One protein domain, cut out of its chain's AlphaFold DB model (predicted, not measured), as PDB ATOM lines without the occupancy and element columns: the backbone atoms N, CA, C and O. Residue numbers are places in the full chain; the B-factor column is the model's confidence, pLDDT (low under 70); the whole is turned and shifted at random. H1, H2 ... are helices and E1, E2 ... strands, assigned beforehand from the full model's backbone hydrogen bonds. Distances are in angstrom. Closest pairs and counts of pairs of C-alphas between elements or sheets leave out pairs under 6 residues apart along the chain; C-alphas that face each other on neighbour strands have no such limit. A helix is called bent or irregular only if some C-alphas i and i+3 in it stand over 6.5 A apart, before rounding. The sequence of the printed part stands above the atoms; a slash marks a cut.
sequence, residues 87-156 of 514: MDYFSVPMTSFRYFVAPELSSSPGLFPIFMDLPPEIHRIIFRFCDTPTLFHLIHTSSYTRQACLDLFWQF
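AT A GLANCE: This is residues 87 to 156 of the 514 residues of the protein "C2H2-type domain-containing protein" of Penicillium brasilianum (UniProt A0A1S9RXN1). Three helices, H3, H4 and H5, pack into a small head, in which H4 and H5 form a helical hairpin and H3 packs on part of H5. An arm with E1 and H1 leads to this head and makes much of the length, and residues 105 to 114, of which 112 to 114 belong to H2, stick out from the rest. The printed part has 70 residues, with one named strand and five named helices in the order E1, H1, H2, H3, H4, H5; the class is mostly helix. It is loose, with a radius of gyration of the C-alphas of 14.7 A, and elongated, spanning 49 by 29 by 19 A.

IN THESE COORDINATES: Find C-alpha 93 at (189.419, 313.123, 252.960), where strand E1, residues 93 to 96, begins. H1 follows at residues 97 to 100, and H2 is at residues 112 to 115. From C-alpha 120 at (189.177, 337.430, 283.738), H3 runs 14.6 A to residue 129. H4, residues 132 to 141, covers 14.8 A. H5, residues 143 to 155, covers 18.7 A and ends at (198.476, 325.484, 271.219); it is irregular, but only just, with C-alphas 148 and 151 6.8 A apart.

HOW THE PARTS SIT: E1 pairs with no named strand and meets H1 only through their link. H1 is close to H4 but not clearly touching, closest at C-alphas 100 and 133, 6.9 A. H2 is likewise close to H3, closest at C-alphas 115 and 123, 7.6 A. H3 touches H5, with residues 148 to 152 of H5 alone; their closest C-alphas, of Phe 127 and Cys 149, are 6.4 A apart. They run the same way at a shallow tilt of 34 degrees, only just short of steep. The hairpin H4 and H5 touch, closest at C-alphas 139 and 146, 3.9 A, opposite ways at a shallow tilt of 23 degrees. Every O i to N i+4 pair is within hydrogen-bond range in H3, against 4 of 6 in H4 and 7 of 9 in H5; H1 and H2 are too short for such a pair.

THE WHOLE: The farthest C-alphas, of Phe 90 and Asp 117, are 49.5 A apart. The printed part has no cut, and the link from H1 to H2, 11 residues, is long. Look for pLDDT under 70 at residues 105 to 113 and 156.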
ATOM      1  N   MET A  87     187.121 315.641 249.225       91.38
ATOM      2  CA  MET A  87     188.213 314.721 248.893       91.38
ATOM      3  C   MET A  87     189.184 315.358 247.912       91.38
ATOM      4  O   MET A  87     188.758 316.077 247.018       91.38
ATOM      5  N   ASP A  88     190.487 315.109 248.066       89.94
ATOM      6  CA  ASP A  88     191.440 315.470 247.012       89.94
ATOM      7  C   ASP A  88     191.363 314.523 245.806       89.94
ATOM      8  O   ASP A  88     190.627 313.536 245.797       89.94
ATOM      9  N   TYR A  89     192.168 314.821 244.785       83.81
ATOM     10  CA  TYR A  89     192.312 314.020 243.567       83.81
ATOM     11  C   TYR A  89     192.735 312.564 243.813       83.81
ATOM     12  O   TYR A  89     192.574 311.726 242.933       83.81
ATOM     13  N   PHE A  90     193.275 312.247 244.994       82.50
ATOM     14  CA  PHE A  90     193.663 310.892 245.387       82.50
ATOM     15  C   PHE A  90     192.630 310.250 246.324       82.50
ATOM     16  O   PHE A  90     192.948 309.291 247.030       82.50
ATOM     17  N   SER A  91     191.408 310.794 246.357       85.00
ATOM     18  CA  SER A  91     190.313 310.357 247.226       85.00
ATOM     19  C   SER A  91     190.663 310.408 248.717       85.00
ATOM     20  O   SER A  91     190.139 309.634 249.520       85.00
ATOM     21  N   VAL A  92     191.561 311.316 249.115       88.06
ATOM     22  CA  VAL A  92     191.919 311.511 250.521       88.06
ATOM     23  C   VAL A  92     190.963 312.523 251.148       88.06
ATOM     24  O   VAL A  92     190.849 313.635 250.629       88.06
ATOM     25  N   PRO A  93     190.314 312.202 252.284       90.62
ATOM     26  CA  PRO A  93     189.419 313.123 252.960       90.62
ATOM     27  C   PRO A  93     190.136 314.385 253.413       90.62
ATOM     28  O   PRO A  93     191.214 314.328 254.014       90.62
ATOM     29  N   MET A  94     189.492 315.513 253.160       92.44
ATOM     30  CA  MET A  94     189.935 316.844 253.537       92.44
ATOM     31  C   MET A  94     188.758 317.674 254.034       92.44
ATOM     32  O   MET A  94     187.590 317.396 253.757       92.44
ATOM     33  N   THR A  95     189.084 318.742 254.742       92.00
ATOM     34  CA  THR A  95     188.135 319.742 255.210       92.00
ATOM     35  C   THR A  95     188.660 321.117 254.813       92.00
ATOM     36  O   THR A  95     189.781 321.491 255.165       92.00
ATOM     37  N   SER A  96     187.864 321.882 254.059       92.00
ATOM     38  CA  SER A  96     188.176 323.299 253.825       92.00
ATOM     39  C   SER A  96     188.203 324.030 255.169       92.00
ATOM     40  O   SER A  96     187.381 323.750 256.049       92.00
ATOM     41  N   PHE A  97     189.131 324.975 255.342       93.19
ATOM     42  CA  PHE A  97     189.283 325.709 256.600       93.19
ATOM     43  C   PHE A  97     187.959 326.303 257.093       93.19
ATOM     44  O   PHE A  97     187.670 326.238 258.285       93.19
ATOM     45  N   ARG A  98     187.122 326.806 256.170       91.50
ATOM     46  CA  ARG A  98     185.809 327.393 256.482       91.50
ATOM     47  C   ARG A  98     184.905 326.430 257.253       91.50
ATOM     48  O   ARG A  98     184.242 326.846 258.191       91.50
ATOM     49  N   TYR A  99     184.926 325.143 256.911       89.94
ATOM     50  CA  TYR A  99     184.124 324.112 257.571       89.94
ATOM     51  C   TYR A  99     184.753 323.608 258.866       89.94
ATOM     52  O   TYR A  99     184.030 323.215 259.788       89.94
ATOM     53  N   PHE A 100     186.085 323.637 258.938       91.19
ATOM     54  CA  PHE A 100     186.843 323.278 260.133       91.19
ATOM     55  C   PHE A 100     186.587 324.254 261.284       91.19
ATOM     56  O   PHE A 100     186.488 323.828 262.429       91.19
ATOM     57  N   VAL A 101     186.444 325.547 260.981       90.94
ATOM     58  CA  VAL A 101     186.149 326.582 261.985       90.94
ATOM     59  C   VAL A 101     184.684 327.003 262.029       90.94
ATOM     60  O   VAL A 101     184.342 327.850 262.845       90.94
ATOM     61  N   ALA A 102     183.823 326.435 261.177       87.69
ATOM     62  CA  ALA A 102     182.393 326.719 261.211       87.69
ATOM     63  C   ALA A 102     181.803 326.254 262.549       87.69
ATOM     64  O   ALA A 102     182.050 325.106 262.946       87.69
ATOM     65  N   PRO A 103     180.994 327.094 263.215       79.06
ATOM     66  CA  PRO A 103     180.367 326.708 264.460       79.06
ATOM     67  C   PRO A 103     179.375 325.587 264.158       79.06
ATOM     68  O   PRO A 103     178.679 325.612 263.139       79.06
ATOM     69  N   GLU A 104     179.294 324.592 265.035       75.25
ATOM     70  CA  GLU A 104     178.138 323.707 265.005       75.25
ATOM     71  C   GLU A 104     176.912 324.573 265.297       75.25
ATOM     72  O   GLU A 104     176.911 325.348 266.256       75.25
ATOM     73  N   LEU A 105     175.904 324.516 264.423       63.44
ATOM     74  CA  LEU A 105     174.680 325.300 264.551       63.44
ATOM     75  C   LEU A 105     173.897 324.812 265.779       63.44
ATOM     76  O   LEU A 105     172.924 324.072 265.667       63.44
ATOM     77  N   SER A 106     174.323 325.209 266.977       58.81
ATOM     78  CA  SER A 106     173.547 325.002 268.189       58.81
ATOM     79  C   SER A 106     172.365 325.962 268.138       58.81
ATOM     80  O   SER A 106     172.548 327.181 268.136       58.81
ATOM     81  N   SER A 107     171.153 325.420 268.105       54.00
ATOM     82  CA  SER A 107     169.881 326.129 267.899       54.00
ATOM     83  C   SER A 107     169.481 327.085 269.038       54.00
ATOM     84  O   SER A 107     168.317 327.461 269.137       54.00
ATOM     85  N   SER A 108     170.404 327.468 269.926       56.25
ATOM     86  CA  SER A 108     170.121 328.289 271.104       56.25
ATOM     87  C   SER A 108     170.727 329.690 270.969       56.25
ATOM     88  O   SER A 108     171.856 329.925 271.410       56.25
ATOM     89  N   PRO A 109     169.987 330.660 270.411       56.41
ATOM     90  CA  PRO A 109     170.378 332.056 270.469       56.41
ATOM     91  C   PRO A 109     170.182 332.584 271.898       56.41
ATOM     92  O   PRO A 109     169.057 332.739 272.360       56.41
ATOM     93  N   GLY A 110     171.276 332.917 272.592       58.41
ATOM     94  CA  GLY A 110     171.227 334.014 273.566       58.41
ATOM     95  C   GLY A 110     171.728 333.764 274.986       58.41
ATOM     96  O   GLY A 110     170.927 333.794 275.909       58.41
ATOM     97  N   LEU A 111     173.052 333.691 275.193       60.62
ATOM     98  CA  LEU A 111     173.669 333.937 276.516       60.62
ATOM     99  C   LEU A 111     175.041 334.651 276.480       60.62
ATOM    100  O   LEU A 111     175.700 334.759 277.513       60.62
ATOM    101  N   PHE A 112     175.485 335.206 275.343       67.56
ATOM    102  CA  PHE A 112     176.790 335.889 275.274       67.56
ATOM    103  C   PHE A 112     176.962 337.121 276.201       67.56
ATOM    104  O   PHE A 112     178.085 337.335 276.651       67.56
ATOM    105  N   PRO A 113     175.922 337.913 276.558       66.94
ATOM    106  CA  PRO A 113     176.106 339.093 277.411       66.94
ATOM    107  C   PRO A 113     176.723 338.778 278.778       66.94
ATOM    108  O   PRO A 113     177.572 339.524 279.247       66.94
ATOM    109  N   ILE A 114     176.361 337.635 279.371       79.19
ATOM    110  CA  ILE A 114     176.831 337.234 280.706       79.19
ATOM    111  C   ILE A 114     178.326 336.913 280.688       79.19
ATOM    112  O   ILE A 114     178.997 337.070 281.703       79.19
ATOM    113  N   PHE A 115     178.865 336.480 279.543       83.31
ATOM    114  CA  PHE A 115     180.266 336.095 279.441       83.31
ATOM    115  C   PHE A 115     181.190 337.257 279.805       83.31
ATOM    116  O   PHE A 115     182.076 337.058 280.619       83.31
ATOM    117  N   MET A 116     180.951 338.459 279.268       83.19
ATOM    118  CA  MET A 116     181.833 339.617 279.477       83.19
ATOM    119  C   MET A 116     181.781 340.189 280.902       83.19
ATOM    120  O   MET A 116     182.683 340.939 281.277       83.19
ATOM    121  N   ASP A 117     180.769 339.817 281.689       88.94
ATOM    122  CA  ASP A 117     180.632 340.201 283.097       88.94
ATOM    123  C   ASP A 117     181.401 339.259 284.043       88.94
ATOM    124  O   ASP A 117     181.506 339.520 285.247       88.94
ATOM    125  N   LEU A 118     181.946 338.150 283.528       89.88
ATOM    126  CA  LEU A 118     182.716 337.207 284.331       89.88
ATOM    127  C   LEU A 118     184.119 337.764 284.650       89.88
ATOM    128  O   LEU A 118     184.719 338.496 283.860       89.88
ATOM    129  N   PRO A 119     184.709 337.395 285.801       94.25
ATOM    130  CA  PRO A 119     186.095 337.742 286.095       94.25
ATOM    131  C   PRO A 119     187.073 337.185 285.038       94.25
ATOM    132  O   PRO A 119     186.868 336.068 284.544       94.25
ATOM    133  N   PRO A 120     188.186 337.882 284.722       92.12
ATOM    134  CA  PRO A 120     189.177 337.430 283.738       92.12
ATOM    135  C   PRO A 120     189.743 336.024 283.988       92.12
ATOM    136  O   PRO A 120     190.144 335.328 283.053       92.12
ATOM    137  N   GLU A 121     189.792 335.590 285.245       94.69
ATOM    138  CA  GLU A 121     190.200 334.243 285.638       94.69
ATOM    139  C   GLU A 121     189.229 333.193 285.094       94.69
ATOM    140  O   GLU A 121     189.662 332.157 284.586       94.69
ATOM    141  N   ILE A 122     187.929 333.488 285.140       94.69
ATOM    142  CA  ILE A 122     186.876 332.621 284.614       94.69
ATOM    143  C   ILE A 122     186.918 332.608 283.085       94.69
ATOM    144  O   ILE A 122     186.840 331.527 282.505       94.69
ATOM    145  N   HIS A 123     187.161 333.749 282.425       93.06
ATOM    146  CA  HIS A 123     187.377 333.779 280.969       93.06
ATOM    147  C   HIS A 123     188.491 332.821 280.542       93.06
ATOM    148  O   HIS A 123     188.309 332.015 279.636       93.06
ATOM    149  N   ARG A 124     189.643 332.862 281.228       91.19
ATOM    150  CA  ARG A 124     190.784 331.981 280.927       91.19
ATOM    151  C   ARG A 124     190.453 330.505 281.118       91.19
ATOM    152  O   ARG A 124     190.988 329.678 280.383       91.19
ATOM    153  N   ILE A 125     189.625 330.173 282.109       93.56
ATOM    154  CA  ILE A 125     189.135 328.805 282.296       93.56
ATOM    155  C   ILE A 125     188.256 328.429 281.105       93.56
ATOM    156  O   ILE A 125     188.558 327.440 280.452       93.56
ATOM    157  N   ILE A 126     187.253 329.247 280.769       92.44
ATOM    158  CA  ILE A 126     186.335 328.996 279.648       92.44
ATOM    159  C   ILE A 126     187.107 328.789 278.343       92.44
ATOM    160  O   ILE A 126     186.936 327.757 277.702       92.44
ATOM    161  N   PHE A 127     188.033 329.689 277.998       93.75
ATOM    162  CA  PHE A 127     188.813 329.577 276.764       93.75
ATOM    163  C   PHE A 127     189.617 328.275 276.672       93.75
ATOM    164  O   PHE A 127     189.763 327.726 275.589       93.75
ATOM    165  N   ARG A 128     190.122 327.735 277.789       92.31
ATOM    166  CA  ARG A 128     190.857 326.455 277.789       92.31
ATOM    167  C   ARG A 128     189.973 325.239 277.509       92.31
ATOM    168  O   ARG A 128     190.518 324.186 277.189       92.31
ATOM    169  N   PHE A 129     188.659 325.373 277.674       91.19
ATOM    170  CA  PHE A 129     187.674 324.327 277.402       91.19
ATOM    171  C   PHE A 129     186.911 324.545 276.089       91.19
ATOM    172  O   PHE A 129     186.165 323.659 275.684       91.19
ATOM    173  N   CYS A 130     187.090 325.691 275.425       90.50
ATOM    174  CA  CYS A 130     186.527 325.931 274.100       90.50
ATOM    175  C   CYS A 130     187.161 325.000 273.058       90.50
ATOM    176  O   CYS A 130     188.365 324.733 273.089       90.50
ATOM    177  N   ASP A 131     186.342 324.547 272.115       89.25
ATOM    178  CA  ASP A 131     186.804 323.850 270.920       89.25
ATOM    179  C   ASP A 131     187.443 324.821 269.910       89.25
ATOM    180  O   ASP A 131     187.432 326.048 270.071       89.25
ATOM    181  N   THR A 132     188.038 324.262 268.856       89.81
ATOM    182  CA  THR A 132     188.727 325.038 267.821       89.81
ATOM    183  C   THR A 132     187.807 326.034 267.098       89.81
ATOM    184  O   THR A 132     188.208 327.197 266.992       89.81
ATOM    185  N   PRO A 133     186.585 325.662 266.651       90.44
ATOM    186  CA  PRO A 133     185.636 326.620 266.080       90.44
ATOM    187  C   PRO A 133     185.310 327.779 267.028       90.44
ATOM    188  O   PRO A 133     185.407 328.946 266.645       90.44
ATOM    189  N   THR A 134     184.992 327.494 268.295       90.38
ATOM    190  CA  THR A 134     184.642 328.535 269.272       90.38
ATOM    191  C   THR A 134     185.824 329.459 269.536       90.38
ATOM    192  O   THR A 134     185.661 330.679 269.546       90.38
ATOM    193  N   LEU A 135     187.032 328.909 269.707       92.44
ATOM    194  CA  LEU A 135     188.250 329.708 269.859       92.44
ATOM    195  C   LEU A 135     188.482 330.608 268.651       92.44
ATOM    196  O   LEU A 135     188.784 331.788 268.834       92.44
ATOM    197  N   PHE A 136     188.304 330.072 267.442       92.38
ATOM    198  CA  PHE A 136     188.406 330.843 266.213       92.38
ATOM    199  C   PHE A 136     187.447 332.030 266.248       92.38
ATOM    200  O   PHE A 136     187.893 333.172 266.210       92.38
ATOM    201  N   HIS A 137     186.151 331.801 266.458       90.12
ATOM    202  CA  HIS A 137     185.168 332.883 266.543       90.12
ATOM    203  C   HIS A 137     185.485 333.905 267.637       90.12
ATOM    204  O   HIS A 137     185.392 335.111 267.399       90.12
ATOM    205  N   LEU A 138     185.936 333.466 268.814       90.56
ATOM    206  CA  LEU A 138     186.320 334.367 269.899       90.56
ATOM    207  C   LEU A 138     187.489 335.285 269.515       90.56
ATOM    208  O   LEU A 138     187.462 336.458 269.893       90.56
ATOM    209  N   ILE A 139     188.456 334.823 268.716       92.25
ATOM    210  CA  ILE A 139     189.577 335.640 268.203       92.25
ATOM    211  C   ILE A 139     189.083 336.835 267.357       92.25
ATOM    212  O   ILE A 139     189.755 337.873 267.270       92.25
ATOM    213  N   HIS A 140     187.884 336.726 266.783       87.50
ATOM    214  CA  HIS A 140     187.271 337.750 265.936       87.50
ATOM    215  C   HIS A 140     186.409 338.769 266.695       87.50
ATOM    216  O   HIS A 140     186.087 339.816 266.136       87.50
ATOM    217  N   THR A 141     186.077 338.522 267.966       87.69
ATOM    218  CA  THR A 141     185.110 339.353 268.714       87.69
ATOM    219  C   THR A 141     185.692 340.658 269.269       87.69
ATOM    220  O   THR A 141     185.090 341.716 269.111       87.69
ATOM    221  N   SER A 142     186.856 340.624 269.927       89.12
ATOM    222  CA  SER A 142     187.475 341.797 270.568       89.12
ATOM    223  C   SER A 142     189.000 341.664 270.624       89.12
ATOM    224  O   SER A 142     189.546 340.578 270.442       89.12
ATOM    225  N   SER A 143     189.718 342.753 270.910       90.62
ATOM    226  CA  SER A 143     191.178 342.705 271.096       90.62
ATOM    227  C   SER A 143     191.595 341.870 272.315       90.62
ATOM    228  O   SER A 143     192.585 341.142 272.244       90.62
ATOM    229  N   TYR A 144     190.825 341.935 273.408       91.94
ATOM    230  CA  TYR A 144     191.063 341.158 274.627       91.94
ATOM    231  C   TYR A 144     190.919 339.652 274.376       91.94
ATOM    232  O   TYR A 144     191.842 338.884 274.651       91.94
ATOM    233  N   THR A 145     189.784 339.234 273.806       92.31
ATOM    234  CA  THR A 145     189.517 337.825 273.474       92.31
ATOM    235  C   THR A 145     190.511 337.310 272.441       92.31
ATOM    236  O   THR A 145     191.040 336.217 272.606       92.31
ATOM    237  N   ARG A 146     190.875 338.124 271.443       93.56
ATOM    238  CA  ARG A 146     191.948 337.807 270.493       93.56
ATOM    239  C   ARG A 146     193.257 337.482 271.189       93.56
ATOM    240  O   ARG A 146     193.807 336.417 270.950       93.56
ATOM    241  N   GLN A 147     193.751 338.360 272.057       92.75
ATOM    242  CA  GLN A 147     195.023 338.125 272.740       92.75
ATOM    243  C   GLN A 147     194.984 336.870 273.626       92.75
ATOM    244  O   GLN A 147     195.980 336.160 273.717       92.75
ATOM    245  N   ALA A 148     193.844 336.583 274.259       92.06
ATOM    246  CA  ALA A 148     193.697 335.436 275.150       92.06
ATOM    247  C   ALA A 148     193.511 334.096 274.412       92.06
ATOM    248  O   ALA A 148     194.056 333.082 274.844       92.06
ATOM    249  N   CYS A 149     192.747 334.084 273.317       93.69
ATOM    250  CA  CYS A 149     192.370 332.866 272.597       93.69
ATOM    251  C   CYS A 149     193.349 332.490 271.488       93.69
ATOM    252  O   CYS A 149     193.443 331.315 271.146       93.69
ATOM    253  N   LEU A 150     194.084 333.453 270.923       92.50
ATOM    254  CA  LEU A 150     194.943 333.211 269.765       92.50
ATOM    255  C   LEU A 150     196.016 332.164 270.059       92.50
ATOM    256  O   LEU A 150     196.175 331.219 269.295       92.50
ATOM    257  N   ASP A 151     196.701 332.285 271.192       91.62
ATOM    258  CA  ASP A 151     197.687 331.289 271.600       91.62
ATOM    259  C   ASP A 151     197.036 329.929 271.869       91.62
ATOM    260  O   ASP A 151     197.611 328.910 271.510       91.62
ATOM    261  N   LEU A 152     195.831 329.898 272.446       92.69
ATOM    262  CA  LEU A 152     195.108 328.654 272.730       92.69
ATOM    263  C   LEU A 152     194.681 327.923 271.452       92.69
ATOM    264  O   LEU A 152     194.831 326.707 271.387       92.69
ATOM    265  N   PHE A 153     194.229 328.654 270.430       92.75
ATOM    266  CA  PHE A 153     193.881 328.099 269.121       92.75
ATOM    267  C   PHE A 153     195.076 327.375 268.483       92.75
ATOM    268  O   PHE A 153     194.933 326.266 267.979       92.75
ATOM    269  N   TRP A 154     196.279 327.953 268.573       90.06
ATOM    270  CA  TRP A 154     197.500 327.365 268.000       90.06
ATOM    271  C   TRP A 154     198.237 326.390 268.927       90.06
ATOM    272  O   TRP A 154     199.058 325.596 268.471       90.06
ATOM    273  N   GLN A 155     197.985 326.454 270.235       86.69
ATOM    274  CA  GLN A 155     198.476 325.484 271.219       86.69
ATOM    275  C   GLN A 155     197.622 324.217 271.264       86.69
ATOM    276  O   GLN A 155     197.998 323.279 271.971       86.69
ATOM    277  N   PHE A 156     196.473 324.212 270.582       67.19
ATOM    278  CA  PHE A 156     195.460 323.188 270.749       67.19
ATOM    279  C   PHE A 156     196.035 321.778 270.560       67.19
ATOM    280  O   PHE A 156     196.846 321.517 269.673       67.19
TER     281      PHE A 156